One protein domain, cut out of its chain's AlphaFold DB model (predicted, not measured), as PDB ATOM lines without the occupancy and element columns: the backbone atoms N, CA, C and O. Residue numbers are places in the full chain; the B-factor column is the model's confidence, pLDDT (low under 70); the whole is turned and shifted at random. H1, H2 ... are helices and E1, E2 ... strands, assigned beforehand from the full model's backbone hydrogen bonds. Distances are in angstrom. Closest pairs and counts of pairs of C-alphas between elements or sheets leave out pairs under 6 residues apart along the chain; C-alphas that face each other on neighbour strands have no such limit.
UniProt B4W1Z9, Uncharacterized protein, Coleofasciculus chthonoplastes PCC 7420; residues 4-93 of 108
ATOM      1  N   ILE A   4     170.815 229.868 195.306       94.00
ATOM      2  CA  ILE A   4     170.737 231.301 195.619       94.00
ATOM      3  C   ILE A   4     170.149 231.557 197.005       94.00
ATOM      4  O   ILE A   4     170.639 232.442 197.701       94.00
ATOM      5  N   ALA A   5     169.133 230.802 197.429       91.38
ATOM      6  CA  ALA A   5     168.583 230.943 198.775       91.38
ATOM      7  C   ALA A   5     169.643 230.618 199.841       91.38
ATOM      8  O   ALA A   5     169.798 231.377 200.793       91.38
ATOM      9  N   ILE A   6     170.438 229.561 199.630       92.94
ATOM     10  CA  ILE A   6     171.557 229.217 200.524       92.94
ATOM     11  C   ILE A   6     172.603 230.336 200.511       92.94
ATOM     12  O   ILE A   6     173.064 230.777 201.560       92.94
ATOM     13  N   LEU A   7     172.956 230.843 199.327       93.69
ATOM     14  CA  LEU A   7     173.914 231.939 199.196       93.69
ATOM     15  C   LEU A   7     173.448 233.222 199.901       93.69
ATOM     16  O   LEU A   7     174.272 233.906 200.503       93.69
ATOM     17  N   LYS A   8     172.146 233.524 199.871       93.88
ATOM     18  CA  LYS A   8     171.556 234.646 200.610       93.88
ATOM     19  C   LYS A   8     171.695 234.484 202.115       93.88
ATOM     20  O   LYS A   8     172.095 235.435 202.766       93.88
ATOM     21  N   GLU A   9     171.440 233.296 202.653       93.94
ATOM     22  CA  GLU A   9     171.581 233.040 204.093       93.94
ATOM     23  C   GLU A   9     173.035 233.131 204.580       93.94
ATOM     24  O   GLU A   9     173.289 233.484 205.730       93.94
ATOM     25  N   MET A  10     174.007 232.844 203.709       94.50
ATOM     26  CA  MET A  10     175.431 232.956 204.042       94.50
ATOM     27  C   MET A  10     175.949 234.402 204.055       94.50
ATOM     28  O   MET A  10     177.022 234.662 204.607       94.50
ATOM     29  N   ILE A  11     175.234 235.344 203.435       94.50
ATOM     30  CA  ILE A  11     175.678 236.731 203.271       94.50
ATOM     31  C   ILE A  11     174.864 237.635 204.193       94.50
ATOM     32  O   ILE A  11     173.642 237.605 204.204       94.50
ATOM     33  N   LYS A  12     175.554 238.485 204.961       95.12
ATOM     34  CA  LYS A  12     174.889 239.460 205.834       95.12
ATOM     35  C   LYS A  12     174.036 240.421 205.013       95.12
ATOM     36  O   LYS A  12     174.538 240.994 204.047       95.12
ATOM     37  N   ASP A  13     172.830 240.713 205.490       94.12
ATOM     38  CA  ASP A  13     171.906 241.655 204.845       94.12
ATOM     39  C   ASP A  13     172.542 243.027 204.573       94.12
ATOM     40  O   ASP A  13     172.286 243.632 203.535       94.12
ATOM     41  N   THR A  14     173.453 243.480 205.445       94.44
ATOM     42  CA  THR A  14     174.208 244.741 205.295       94.44
ATOM     43  C   THR A  14     175.083 244.803 204.042       94.44
ATOM     44  O   THR A  14     175.504 245.886 203.650       94.44
ATOM     45  N   ALA A  15     175.405 243.655 203.444       95.00
ATOM     46  CA  ALA A  15     176.176 243.544 202.211       95.00
ATOM     47  C   ALA A  15     175.297 243.240 200.988       95.00
ATOM     48  O   ALA A  15     175.826 243.061 199.892       95.00
ATOM     49  N   THR A  16     173.974 243.175 201.150       95.94
ATOM     50  CA  THR A  16     173.032 242.901 200.060       95.94
ATOM     51  C   THR A  16     172.259 244.151 199.660       95.94
ATOM     52  O   THR A  16     172.019 245.038 200.476       95.94
ATOM     53  N   VAL A  17     171.855 244.217 198.392       96.06
ATOM     54  CA  VAL A  17     170.978 245.278 197.879       96.06
ATOM     55  C   VAL A  17     169.612 244.667 197.553       96.06
ATOM     56  O   VAL A  17     169.553 243.703 196.781       96.06
ATOM     57  N   PRO A  18     168.508 245.183 198.120       95.75
ATOM     58  CA  PRO A  18     167.185 244.625 197.883       95.75
ATOM     59  C   PRO A  18     166.685 244.934 196.467       95.75
ATOM     60  O   PRO A  18     166.973 245.982 195.884       95.75
ATOM     61  N   LEU A  19     165.868 244.028 195.927       96.56
ATOM     62  CA  LEU A  19     165.108 244.303 194.713       96.56
ATOM     63  C   LEU A  19     163.954 245.257 195.021       96.56
ATOM     64  O   LEU A  19     163.287 245.147 196.050       96.56
ATOM     65  N   THR A  20     163.670 246.143 194.079       96.12
ATOM     66  CA  THR A  20     162.485 247.002 194.093       96.12
ATOM     67  C   THR A  20     161.617 246.707 192.876       96.12
ATOM     68  O   THR A  20     162.031 246.024 191.935       96.12
ATOM     69  N   LYS A  21     160.377 247.190 192.893       95.88
ATOM     70  CA  LYS A  21     159.487 247.136 191.733       95.88
ATOM     71  C   LYS A  21     159.553 248.463 190.995       95.88
ATOM     72  O   LYS A  21     159.509 249.518 191.619       95.88
ATOM     73  N   ASN A  22     159.641 248.407 189.674       93.69
ATOM     74  CA  ASN A  22     159.507 249.594 188.840       93.69
ATOM     75  C   ASN A  22     158.028 249.973 188.642       93.69
ATOM     76  O   ASN A  22     157.124 249.237 189.042       93.69
ATOM     77  N   ASN A  23     157.775 251.086 187.947       93.06
ATOM     78  CA  ASN A  23     156.419 251.594 187.670       93.06
ATOM     79  C   ASN A  23     155.531 250.626 186.858       93.06
ATOM     80  O   ASN A  23     154.329 250.842 186.746       93.06
ATOM     81  N   TYR A  24     156.110 249.562 186.298       93.50
ATOM     82  CA  TYR A  24     155.422 248.522 185.533       93.50
ATOM     83  C   TYR A  24     155.320 247.194 186.304       93.50
ATOM     84  O   TYR A  24     155.019 246.162 185.707       93.50
ATOM     85  N   GLY A  25     155.624 247.182 187.608       93.50
ATOM     86  CA  GLY A  25     155.571 245.989 188.461       93.50
ATOM     87  C   GLY A  25     156.686 244.963 188.216       93.50
ATOM     88  O   GLY A  25     156.652 243.867 188.785       93.50
ATOM     89  N   LYS A  26     157.692 245.293 187.395       95.12
ATOM     90  CA  LYS A  26     158.847 244.423 187.128       95.12
ATOM     91  C   LYS A  26     159.943 244.645 188.165       95.12
ATOM     92  O   LYS A  26     160.094 245.755 188.672       95.12
ATOM     93  N   ASN A  27     160.715 243.599 188.460       97.31
ATOM     94  CA  ASN A  27     161.841 243.703 189.386       97.31
ATOM     95  C   ASN A  27     162.948 244.575 188.780       97.31
ATOM     96  O   ASN A  27     163.292 244.455 187.598       97.31
ATOM     97  N   GLN A  28     163.526 245.426 189.614       97.12
ATOM     98  CA  GLN A  28     164.709 246.218 189.322       97.12
ATOM     99  C   GLN A  28     165.616 246.250 190.556       97.12
ATOM    100  O   GLN A  28     165.188 245.935 191.667       97.12
ATOM    101  N   VAL A  29     166.858 246.678 190.371       97.00
ATOM    102  CA  VAL A  29     167.748 247.053 191.472       97.00
ATOM    103  C   VAL A  29     168.344 248.424 191.188       97.00
ATOM    104  O   VAL A  29     168.620 248.752 190.033       97.00
ATOM    105  N   ILE A  30     168.502 249.223 192.237       95.44
ATOM    106  CA  ILE A  30     169.133 250.538 192.171       95.44
ATOM    107  C   ILE A  30     170.483 250.405 192.876       95.44
ATOM    108  O   ILE A  30     170.542 250.050 194.050       95.44
ATOM    109  N   LEU A  31     171.561 250.600 192.122       94.44
ATOM    110  CA  LEU A  31     172.934 250.518 192.609       94.44
ATOM    111  C   LEU A  31     173.405 251.938 192.906       94.44
ATOM    112  O   LEU A  31     173.571 252.729 191.978       94.44
ATOM    113  N   GLU A  32     173.560 252.256 194.186       90.25
ATOM    114  CA  GLU A  32     173.872 253.600 194.675       90.25
ATOM    115  C   GLU A  32     175.229 253.641 195.377       90.25
ATOM    116  O   GLU A  32     175.518 252.841 196.279       90.25
ATOM    117  N   GLU A  33     176.035 254.625 194.986       82.62
ATOM    118  CA  GLU A  33     177.237 255.023 195.710       82.62
ATOM    119  C   GLU A  33     177.053 256.361 196.423       82.62
ATOM    120  O   GLU A  33     176.194 257.164 196.066       82.62
ATOM    121  N   ALA A  34     177.861 256.588 197.462       71.44
ATOM    122  CA  ALA A  34     177.667 257.653 198.454       71.44
ATOM    123  C   ALA A  34     177.695 259.100 197.907       71.44
ATOM    124  O   ALA A  34     177.404 260.034 198.653       71.44
ATOM    125  N   THR A  35     178.030 259.301 196.632       65.69
ATOM    126  CA  THR A  35     178.125 260.621 195.991       65.69
ATOM    127  C   THR A  35     177.482 260.603 194.603       65.69
ATOM    128  O   THR A  35     178.135 260.317 193.606       65.69
ATOM    129  N   ASP A  36     176.193 260.944 194.565       68.06
ATOM    130  CA  ASP A  36     175.439 261.519 193.437       68.06
ATOM    131  C   ASP A  36     175.229 260.706 192.150       68.06
ATOM    132  O   ASP A  36     174.608 261.214 191.212       68.06
ATOM    133  N   TYR A  37     175.671 259.452 192.070       78.50
ATOM    134  CA  TYR A  37     175.356 258.602 190.922       78.50
ATOM    135  C   TYR A  37     174.725 257.280 191.337       78.50
ATOM    136  O   TYR A  37     175.139 256.610 192.283       78.50
ATOM    137  N   SER A  38     173.710 256.900 190.568       88.69
ATOM    138  CA  SER A  38     173.048 255.616 190.683       88.69
ATOM    139  C   SER A  38     172.852 254.996 189.310       88.69
ATOM    140  O   SER A  38     172.737 255.683 188.289       88.69
ATOM    141  N   VAL A  39     172.829 253.669 189.283       90.81
ATOM    142  CA  VAL A  39     172.497 252.897 188.090       90.81
ATOM    143  C   VAL A  39     171.328 251.988 188.415       90.81
ATOM    144  O   VAL A  39     171.404 251.145 189.307       90.81
ATOM    145  N   THR A  40     170.248 252.134 187.654       95.00
ATOM    146  CA  THR A  40     169.086 251.250 187.759       95.00
ATOM    147  C   THR A  40     169.202 250.124 186.745       95.00
ATOM    148  O   THR A  40     169.190 250.355 185.535       95.00
ATOM    149  N   VAL A  41     169.250 248.886 187.231       95.06
ATOM    150  CA  VAL A  41     169.195 247.687 186.392       95.06
ATOM    151  C   VAL A  41     167.765 247.160 186.394       95.06
ATOM    152  O   VAL A  41     167.242 246.720 187.417       95.06
ATOM    153  N   ASN A  42     167.120 247.222 185.230       95.69
ATOM    154  CA  ASN A  42     165.748 246.764 185.023       95.69
ATOM    155  C   ASN A  42     165.690 245.297 184.585       95.69
ATOM    156  O   ASN A  42     166.610 244.795 183.945       95.69
ATOM    157  N   GLY A  43     164.549 244.646 184.836       93.06
ATOM    158  CA  GLY A  43     164.294 243.288 184.346       93.06
ATOM    159  C   GLY A  43     165.054 242.229 185.137       93.06
ATOM    160  O   GLY A  43     165.531 241.253 184.562       93.06
ATOM    161  N   MET A  44     165.186 242.447 186.445       95.56
ATOM    162  CA  MET A  44     165.816 241.483 187.338       95.56
ATOM    163  C   MET A  44     164.974 240.195 187.412       95.56
ATOM    164  O   MET A  44     163.744 240.272 187.319       95.56
ATOM    165  N   PRO A  45     165.608 239.022 187.593       95.00
ATOM    166  CA  PRO A  45     164.901 237.784 187.915       95.00
ATOM    167  C   PRO A  45     164.107 237.880 189.222       95.00
ATOM    168  O   PRO A  45     164.143 238.902 189.919       95.00
ATOM    169  N   ASP A  46     163.397 236.808 189.563       93.62
ATOM    170  CA  ASP A  46     162.698 236.722 190.839       93.62
ATOM    171  C   ASP A  46     163.666 236.654 192.020       93.62
ATOM    172  O   ASP A  46     164.843 236.305 191.895       93.62
ATOM    173  N   ASN A  47     163.183 237.066 193.192       91.12
ATOM    174  CA  ASN A  47     164.033 237.260 194.362       91.12
ATOM    175  C   ASN A  47     164.699 235.954 194.828       91.12
ATOM    176  O   ASN A  47     165.770 235.989 195.413       91.12
ATOM    177  N   ASP A  48     164.119 234.792 194.576       92.19
ATOM    178  CA  ASP A  48     164.706 233.483 194.885       92.19
ATOM    179  C   ASP A  48     165.746 233.004 193.851       92.19
ATOM    180  O   ASP A  48     166.426 232.000 194.086       92.19
ATOM    181  N   GLN A  49     165.911 233.745 192.750       94.75
ATOM    182  CA  GLN A  49     166.817 233.454 191.634       94.75
ATOM    183  C   GLN A  49     167.986 234.440 191.518       94.75
ATOM    184  O   GLN A  49     168.890 234.234 190.706       94.75
ATOM    185  N   VAL A  50     167.997 235.532 192.288       96.38
ATOM    186  CA  VAL A  50     169.062 236.542 192.211       96.38
ATOM    187  C   VAL A  50     169.459 237.092 193.572       96.38
ATOM    188  O   VAL A  50     168.617 237.358 194.430       96.38
ATOM    189  N   ILE A  51     170.755 237.325 193.749       97.12
ATOM    190  CA  ILE A  51     171.318 238.105 194.852       97.12
ATOM    191  C   ILE A  51     172.179 239.234 194.284       97.12
ATOM    192  O   ILE A  51     172.924 239.048 193.320       97.12
ATOM    193  N   VAL A  52     172.057 240.415 194.887       97.56
ATOM    194  CA  VAL A  52     172.883 241.582 194.577       97.56
ATOM    195  C   VAL A  52     173.709 241.908 195.808       97.56
ATOM    196  O   VAL A  52     173.159 242.055 196.897       97.56
ATOM    197  N   ILE A  53     175.022 241.996 195.630       96.50
ATOM    198  CA  ILE A  53     175.999 242.160 196.702       96.50
ATOM    199  C   ILE A  53     176.720 243.491 196.495       96.50
ATOM    200  O   ILE A  53     177.283 243.713 195.422       96.50
ATOM    201  N   LYS A  54     176.736 244.347 197.521       94.75
ATOM    202  CA  LYS A  54     177.603 245.528 197.597       94.75
ATOM    203  C   LYS A  54     178.911 245.105 198.253       94.75
ATOM    204  O   LYS A  54     178.959 244.844 199.455       94.75
ATOM    205  N   THR A  55     179.968 244.966 197.463       92.25
ATOM    206  CA  THR A  55     181.220 244.357 197.943       92.25
ATOM    207  C   THR A  55     182.036 245.302 198.828       92.25
ATOM    208  O   THR A  55     182.881 244.874 199.620       92.25
ATOM    209  N   ASP A  56     181.732 246.593 198.738       88.06
ATOM    210  CA  ASP A  56     182.287 247.653 199.565       88.06
ATOM    211  C   ASP A  56     181.835 247.585 201.027       88.06
ATOM    212  O   ASP A  56     182.509 248.116 201.909       88.06
ATOM    213  N   ALA A  57     180.766 246.837 201.314       91.00
ATOM    214  CA  ALA A  57     180.251 246.628 202.665       91.00
ATOM    215  C   ALA A  57     181.129 245.714 203.547       91.00
ATOM    216  O   ALA A  57     180.841 245.541 204.733       91.00
ATOM    217  N   PHE A  58     182.182 245.101 203.002       90.38
ATOM    218  CA  PHE A  58     183.097 244.240 203.752       90.38
ATOM    219  C   PHE A  58     184.555 244.431 203.324       90.38
ATOM    220  O   PHE A  58     184.864 245.027 202.293       90.38
ATOM    221  N   SER A  59     185.486 243.941 204.145       89.62
ATOM    222  CA  SER A  59     186.919 244.094 203.892       89.62
ATOM    223  C   SER A  59     187.348 243.359 202.624       89.62
ATOM    224  O   SER A  59     187.103 242.162 202.470       89.62
ATOM    225  N   ALA A  60     188.043 244.068 201.733       85.81
ATOM    226  CA  ALA A  60     188.629 243.464 200.547       85.81
ATOM    227  C   ALA A  60     189.715 242.435 200.934       85.81
ATOM    228  O   ALA A  60     190.470 242.669 201.887       85.81
ATOM    229  N   PRO A  61     189.859 241.325 200.185       84.00
ATOM    230  CA  PRO A  61     190.849 240.281 200.454       84.00
ATOM    231  C   PRO A  61     192.258 240.702 199.995       84.00
ATOM    232  O   PRO A  61     192.914 240.046 199.188       84.00
ATOM    233  N   ASN A  62     192.742 241.828 200.520       83.38
ATOM    234  CA  ASN A  62     193.988 242.475 200.107       83.38
ATOM    235  C   ASN A  62     195.223 241.587 200.279       83.38
ATOM    236  O   ASN A  62     196.170 241.723 199.513       83.38
ATOM    237  N   ALA A  63     195.193 240.658 201.238       86.88
ATOM    238  CA  ALA A  63     196.290 239.733 201.511       86.88
ATOM    239  C   ALA A  63     196.581 238.754 200.356       86.88
ATOM    240  O   ALA A  63     197.649 238.150 200.326       86.88
ATOM    241  N   ILE A  64     195.653 238.589 199.407       86.56
ATOM    242  CA  ILE A  64     195.804 237.659 198.278       86.56
ATOM    243  C   ILE A  64     196.572 238.306 197.113       86.56
ATOM    244  O   ILE A  64     197.276 237.623 196.368       86.56
ATOM    245  N   PHE A  65     196.468 239.626 196.943       83.44
ATOM    246  CA  PHE A  65     196.990 240.328 195.769       83.44
ATOM    247  C   PHE A  65     198.300 241.055 196.069       83.44
ATOM    248  O   PHE A  65     198.393 241.800 197.042       83.44
ATOM    249  N   LYS A  66     199.289 240.927 195.174       85.12
ATOM    250  CA  LYS A  66     200.579 241.633 195.294       85.12
ATOM    251  C   LYS A  66     200.436 243.156 195.189       85.12
ATOM    252  O   LYS A  66     201.203 243.861 195.827       85.12
ATOM    253  N   GLY A  67     199.456 243.656 194.430       81.31
ATOM    254  CA  GLY A  67     199.116 245.083 194.388       81.31
ATOM    255  C   GLY A  67     200.060 245.939 193.544       81.31
ATOM    256  O   GLY A  67     200.066 247.156 193.699       81.31
ATOM    257  N   ASN A  68     200.862 245.322 192.675       87.50
ATOM    258  CA  ASN A  68     201.954 245.994 191.967       87.50
ATOM    259  C   ASN A  68     201.618 246.332 190.506       87.50
ATOM    260  O   ASN A  68     202.489 246.808 189.782       87.50
ATOM    261  N   ARG A  69     200.402 246.028 190.029       83.62
ATOM    262  CA  ARG A  69     200.029 246.161 188.605       83.62
ATOM    263  C   ARG A  69     198.675 246.830 188.378       83.62
ATOM    264  O   ARG A  69     198.103 246.679 187.303       83.62
ATOM    265  N   GLY A  70     198.160 247.549 189.372       71.31
ATOM    266  CA  GLY A  70     196.817 248.123 189.288       71.31
ATOM    267  C   GLY A  70     195.744 247.036 189.246       71.31
ATOM    268  O   GLY A  70     194.784 247.140 188.491       71.31
ATOM    269  N   GLU A  71     195.931 245.960 190.014       77.38
ATOM    270  CA  GLU A  71     194.933 244.909 190.148       77.38
ATOM    271  C   GLU A  71     193.611 245.539 190.613       77.38
ATOM    272  O   GLU A  71     193.544 246.112 191.702       77.38
ATOM    273  N   CYS A  72     192.566 245.444 189.788       65.94
ATOM    274  CA  CYS A  72     191.212 245.828 190.177       65.94
ATOM    275  C   CYS A  72     190.641 244.694 191.039       65.94
ATOM    276  O   CYS A  72     190.080 243.721 190.538       65.94
ATOM    277  N   LYS A  73     190.945 244.747 192.341       72.12
ATOM    278  CA  LYS A  73     190.776 243.624 193.286       72.12
ATOM    279  C   LYS A  73     189.314 243.341 193.633       72.12
ATOM    280  O   LYS A  73     189.022 242.279 194.182       72.12
ATOM    281  N   ARG A  74     188.426 244.301 193.380       82.75
ATOM    282  CA  ARG A  74     187.020 244.292 193.780       82.75
ATOM    283  C   ARG A  74     186.222 245.161 192.804       82.75
ATOM    284  O   ARG A  74     186.780 246.121 192.294       82.75
ATOM    285  N   ALA A  75     184.975 244.780 192.547       89.50
ATOM    286  CA  ALA A  75     183.996 245.595 191.831       89.50
ATOM    287  C   ALA A  75     182.950 246.087 192.827       89.50
ATOM    288  O   ALA A  75     182.556 245.272 193.663       89.50
ATOM    289  N   ASP A  76     182.463 247.320 192.728       90.50
ATOM    290  CA  ASP A  76     181.500 247.898 193.688       90.50
ATOM    291  C   ASP A  76     180.288 246.986 193.961       90.50
ATOM    292  O   ASP A  76     179.912 246.725 195.112       90.50
ATOM    293  N   PHE A  77     179.712 246.425 192.890       94.50
ATOM    294  CA  PHE A  77     178.561 245.531 192.962       94.50
ATOM    295  C   PHE A  77     178.781 244.227 192.201       94.50
ATOM    296  O   PHE A  77     179.376 244.181 191.122       94.50
ATOM    297  N   VAL A  78     178.216 243.148 192.742       95.56
ATOM    298  CA  VAL A  78     178.153 241.841 192.084       95.56
ATOM    299  C   VAL A  78     176.710 241.359 192.059       95.56
ATOM    300  O   VAL A  78     176.059 241.268 193.097       95.56
ATOM    301  N   ILE A  79     176.215 241.024 190.870       96.38
ATOM    302  CA  ILE A  79     174.900 240.410 190.676       96.38
ATOM    303  C   ILE A  79     175.112 238.949 190.302       96.38
ATOM    304  O   ILE A  79     175.730 238.652 189.278       96.38
ATOM    305  N   ILE A  80     174.574 238.041 191.110       96.69
ATOM    306  CA  ILE A  80     174.604 236.601 190.853       96.69
ATOM    307  C   ILE A  80     173.172 236.156 190.601       96.69
ATOM    308  O   ILE A  80     172.324 236.261 191.486       96.69
ATOM    309  N   ALA A  81     172.915 235.673 189.390       95.94
ATOM    310  CA  ALA A  81     171.622 235.162 188.972       95.94
ATOM    311  C   ALA A  81     171.729 233.684 188.592       95.94
ATOM    312  O   ALA A  81     172.562 233.298 187.765       95.94
ATOM    313  N   ASP A  82     170.840 232.887 189.163       95.50
ATOM    314  CA  ASP A  82     170.624 231.483 188.846       95.50
ATOM    315  C   ASP A  82     169.154 231.310 188.463       95.50
ATOM    316  O   ASP A  82     168.272 231.154 189.301       95.50
ATOM    317  N   THR A  83     168.897 231.458 187.167       91.94
ATOM    318  CA  THR A  83     167.574 231.239 186.573       91.94
ATOM    319  C   THR A  83     167.530 229.856 185.938       91.94
ATOM    320  O   THR A  83     168.569 229.355 185.503       91.94
ATOM    321  N   ASP A  84     166.333 229.307 185.731       89.19
ATOM    322  CA  ASP A  84     166.135 227.978 185.125       89.19
ATOM    323  C   ASP A  84     166.834 227.790 183.766       89.19
ATOM    324  O   ASP A  84     167.149 226.673 183.361       89.19
ATOM    325  N   THR A  85     167.091 228.885 183.041       90.12
ATOM    326  CA  THR A  85     167.717 228.843 181.710       90.12
ATOM    327  C   THR A  85     169.226 229.069 181.729       90.12
ATOM    328  O   THR A  85     169.924 228.627 180.815       90.12
ATOM    329  N   LYS A  86     169.748 229.808 182.717       91.38
ATOM    330  CA  LYS A  86     171.158 230.207 182.752       91.38
ATOM    331  C   LYS A  86     171.607 230.677 184.131       91.38
ATOM    332  O   LYS A  86     170.896 231.412 184.821       91.38
ATOM    333  N   LYS A  87     172.882 230.399 184.408       94.31
ATOM    334  CA  LYS A  87     173.657 231.009 185.493       94.31
ATOM    335  C   LYS A  87     174.495 232.166 184.950       94.31
ATOM    336  O   LYS A  87     175.105 232.052 183.876       94.31
ATOM    337  N   ARG A  88     174.489 233.306 185.643       94.62
ATOM    338  CA  ARG A  88     175.227 234.521 185.265       94.62
ATOM    339  C   ARG A  88     175.768 235.225 186.506       94.62
ATOM    340  O   ARG A  88     175.067 235.352 187.502       94.62
ATOM    341  N   ILE A  89     176.997 235.718 186.396       95.75
ATOM    342  CA  ILE A  89     177.620 236.607 187.375       95.75
ATOM    343  C   ILE A  89     178.012 237.875 186.625       95.75
ATOM    344  O   ILE A  89     178.645 237.794 185.572       95.75
ATOM    345  N   ILE A  90     177.601 239.025 187.142       94.75
ATOM    346  CA  ILE A  90     177.910 240.337 186.580       94.75
ATOM    347  C   ILE A  90     178.661 241.128 187.641       94.75
ATOM    348  O   ILE A  90     178.184 241.263 188.765       94.75
ATOM    349  N   PHE A  91     179.822 241.649 187.260       93.94
ATOM    350  CA  PHE A  91     180.617 242.572 188.060       93.94
ATOM    351  C   PHE A  91     180.363 243.981 187.536       93.94
ATOM    352  O   PHE A  91     180.453 244.205 186.326       93.94
ATOM    353  N   ILE A  92     180.005 244.901 188.423       92.00
ATOM    354  CA  ILE A  92     179.673 246.279 188.075       92.00
ATOM    355  C   ILE A  92     180.577 247.189 188.887       92.00
ATOM    356  O   ILE A  92     180.549 247.159 190.113       92.00
ATOM    357  N   GLU A  93     181.340 247.994 188.160       89.81
ATOM    358  CA  GLU A  93     182.098 249.115 188.695       89.81
ATOM    359  C   GLU A  93     181.377 250.399 188.297       89.81
ATOM    360  O   GLU A  93     181.050 250.598 187.120       89.81
TER     361      GLU A  93
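This is residues 4 to 93 of the 108 residues of an uncharacterized protein of Coleofasciculus chthonoplastes PCC 7420 (UniProt B4W1Z9). A three-stranded antiparallel sheet, E3 E4 E5, has the short helix H1 over one face and the hairpin of E1 and E2 loosely over the other, while residues 66 to 71 of a long loop stick out at one end. The printed part has 90 residues, in chain order H1 E1 E2 E3 E4 E5, under half of them in named elements, which are mostly strand. It is only just compact, close to loose, with a radius of gyration of the C-alphas of 14.4 A and spans of 46 by 33 by 23 A.

H1, residues 4 to 10, is on the sheet, over E3, residues 50 to 54, along the strands at 16 degrees on the local plane; its height over the sheet is 9.3 A. The closest C-alphas of H1 and E3 are those of Ile 4 and Val 50, 6.5 A apart. In H1 every O i to N i+4 pair is within hydrogen-bond range. E1, residues 27 to 32, and E2, residues 38 to 42, are an antiparallel hairpin, with N 31 and O 39 at 2.9 A. E1 and E3 are near each other; E2 and E3 are apart. E3, E4, residues 77 to 83, and E5, residues 86 to 92, form a meander, each strand the antiparallel neighbour of the one before. N 53 and O 78 are 2.8 A apart, and N 79 and O 90 2.9 A.

H1 begins at C-alpha 4, (170.737, 231.301, 195.619). E1 measures 16.5 A, E4 19.1 A and E5 19.0 A; E5 ends at C-alpha 92, (179.673, 246.279, 188.075).

The C-alphas of Tyr 24 and Asn 68, the two farthest apart, are 47.0 A apart. The printed part has no cut. The links H1 to E1 and E3 to E4 are long. Residues 35 to 36 and 72 have pLDDT under 70.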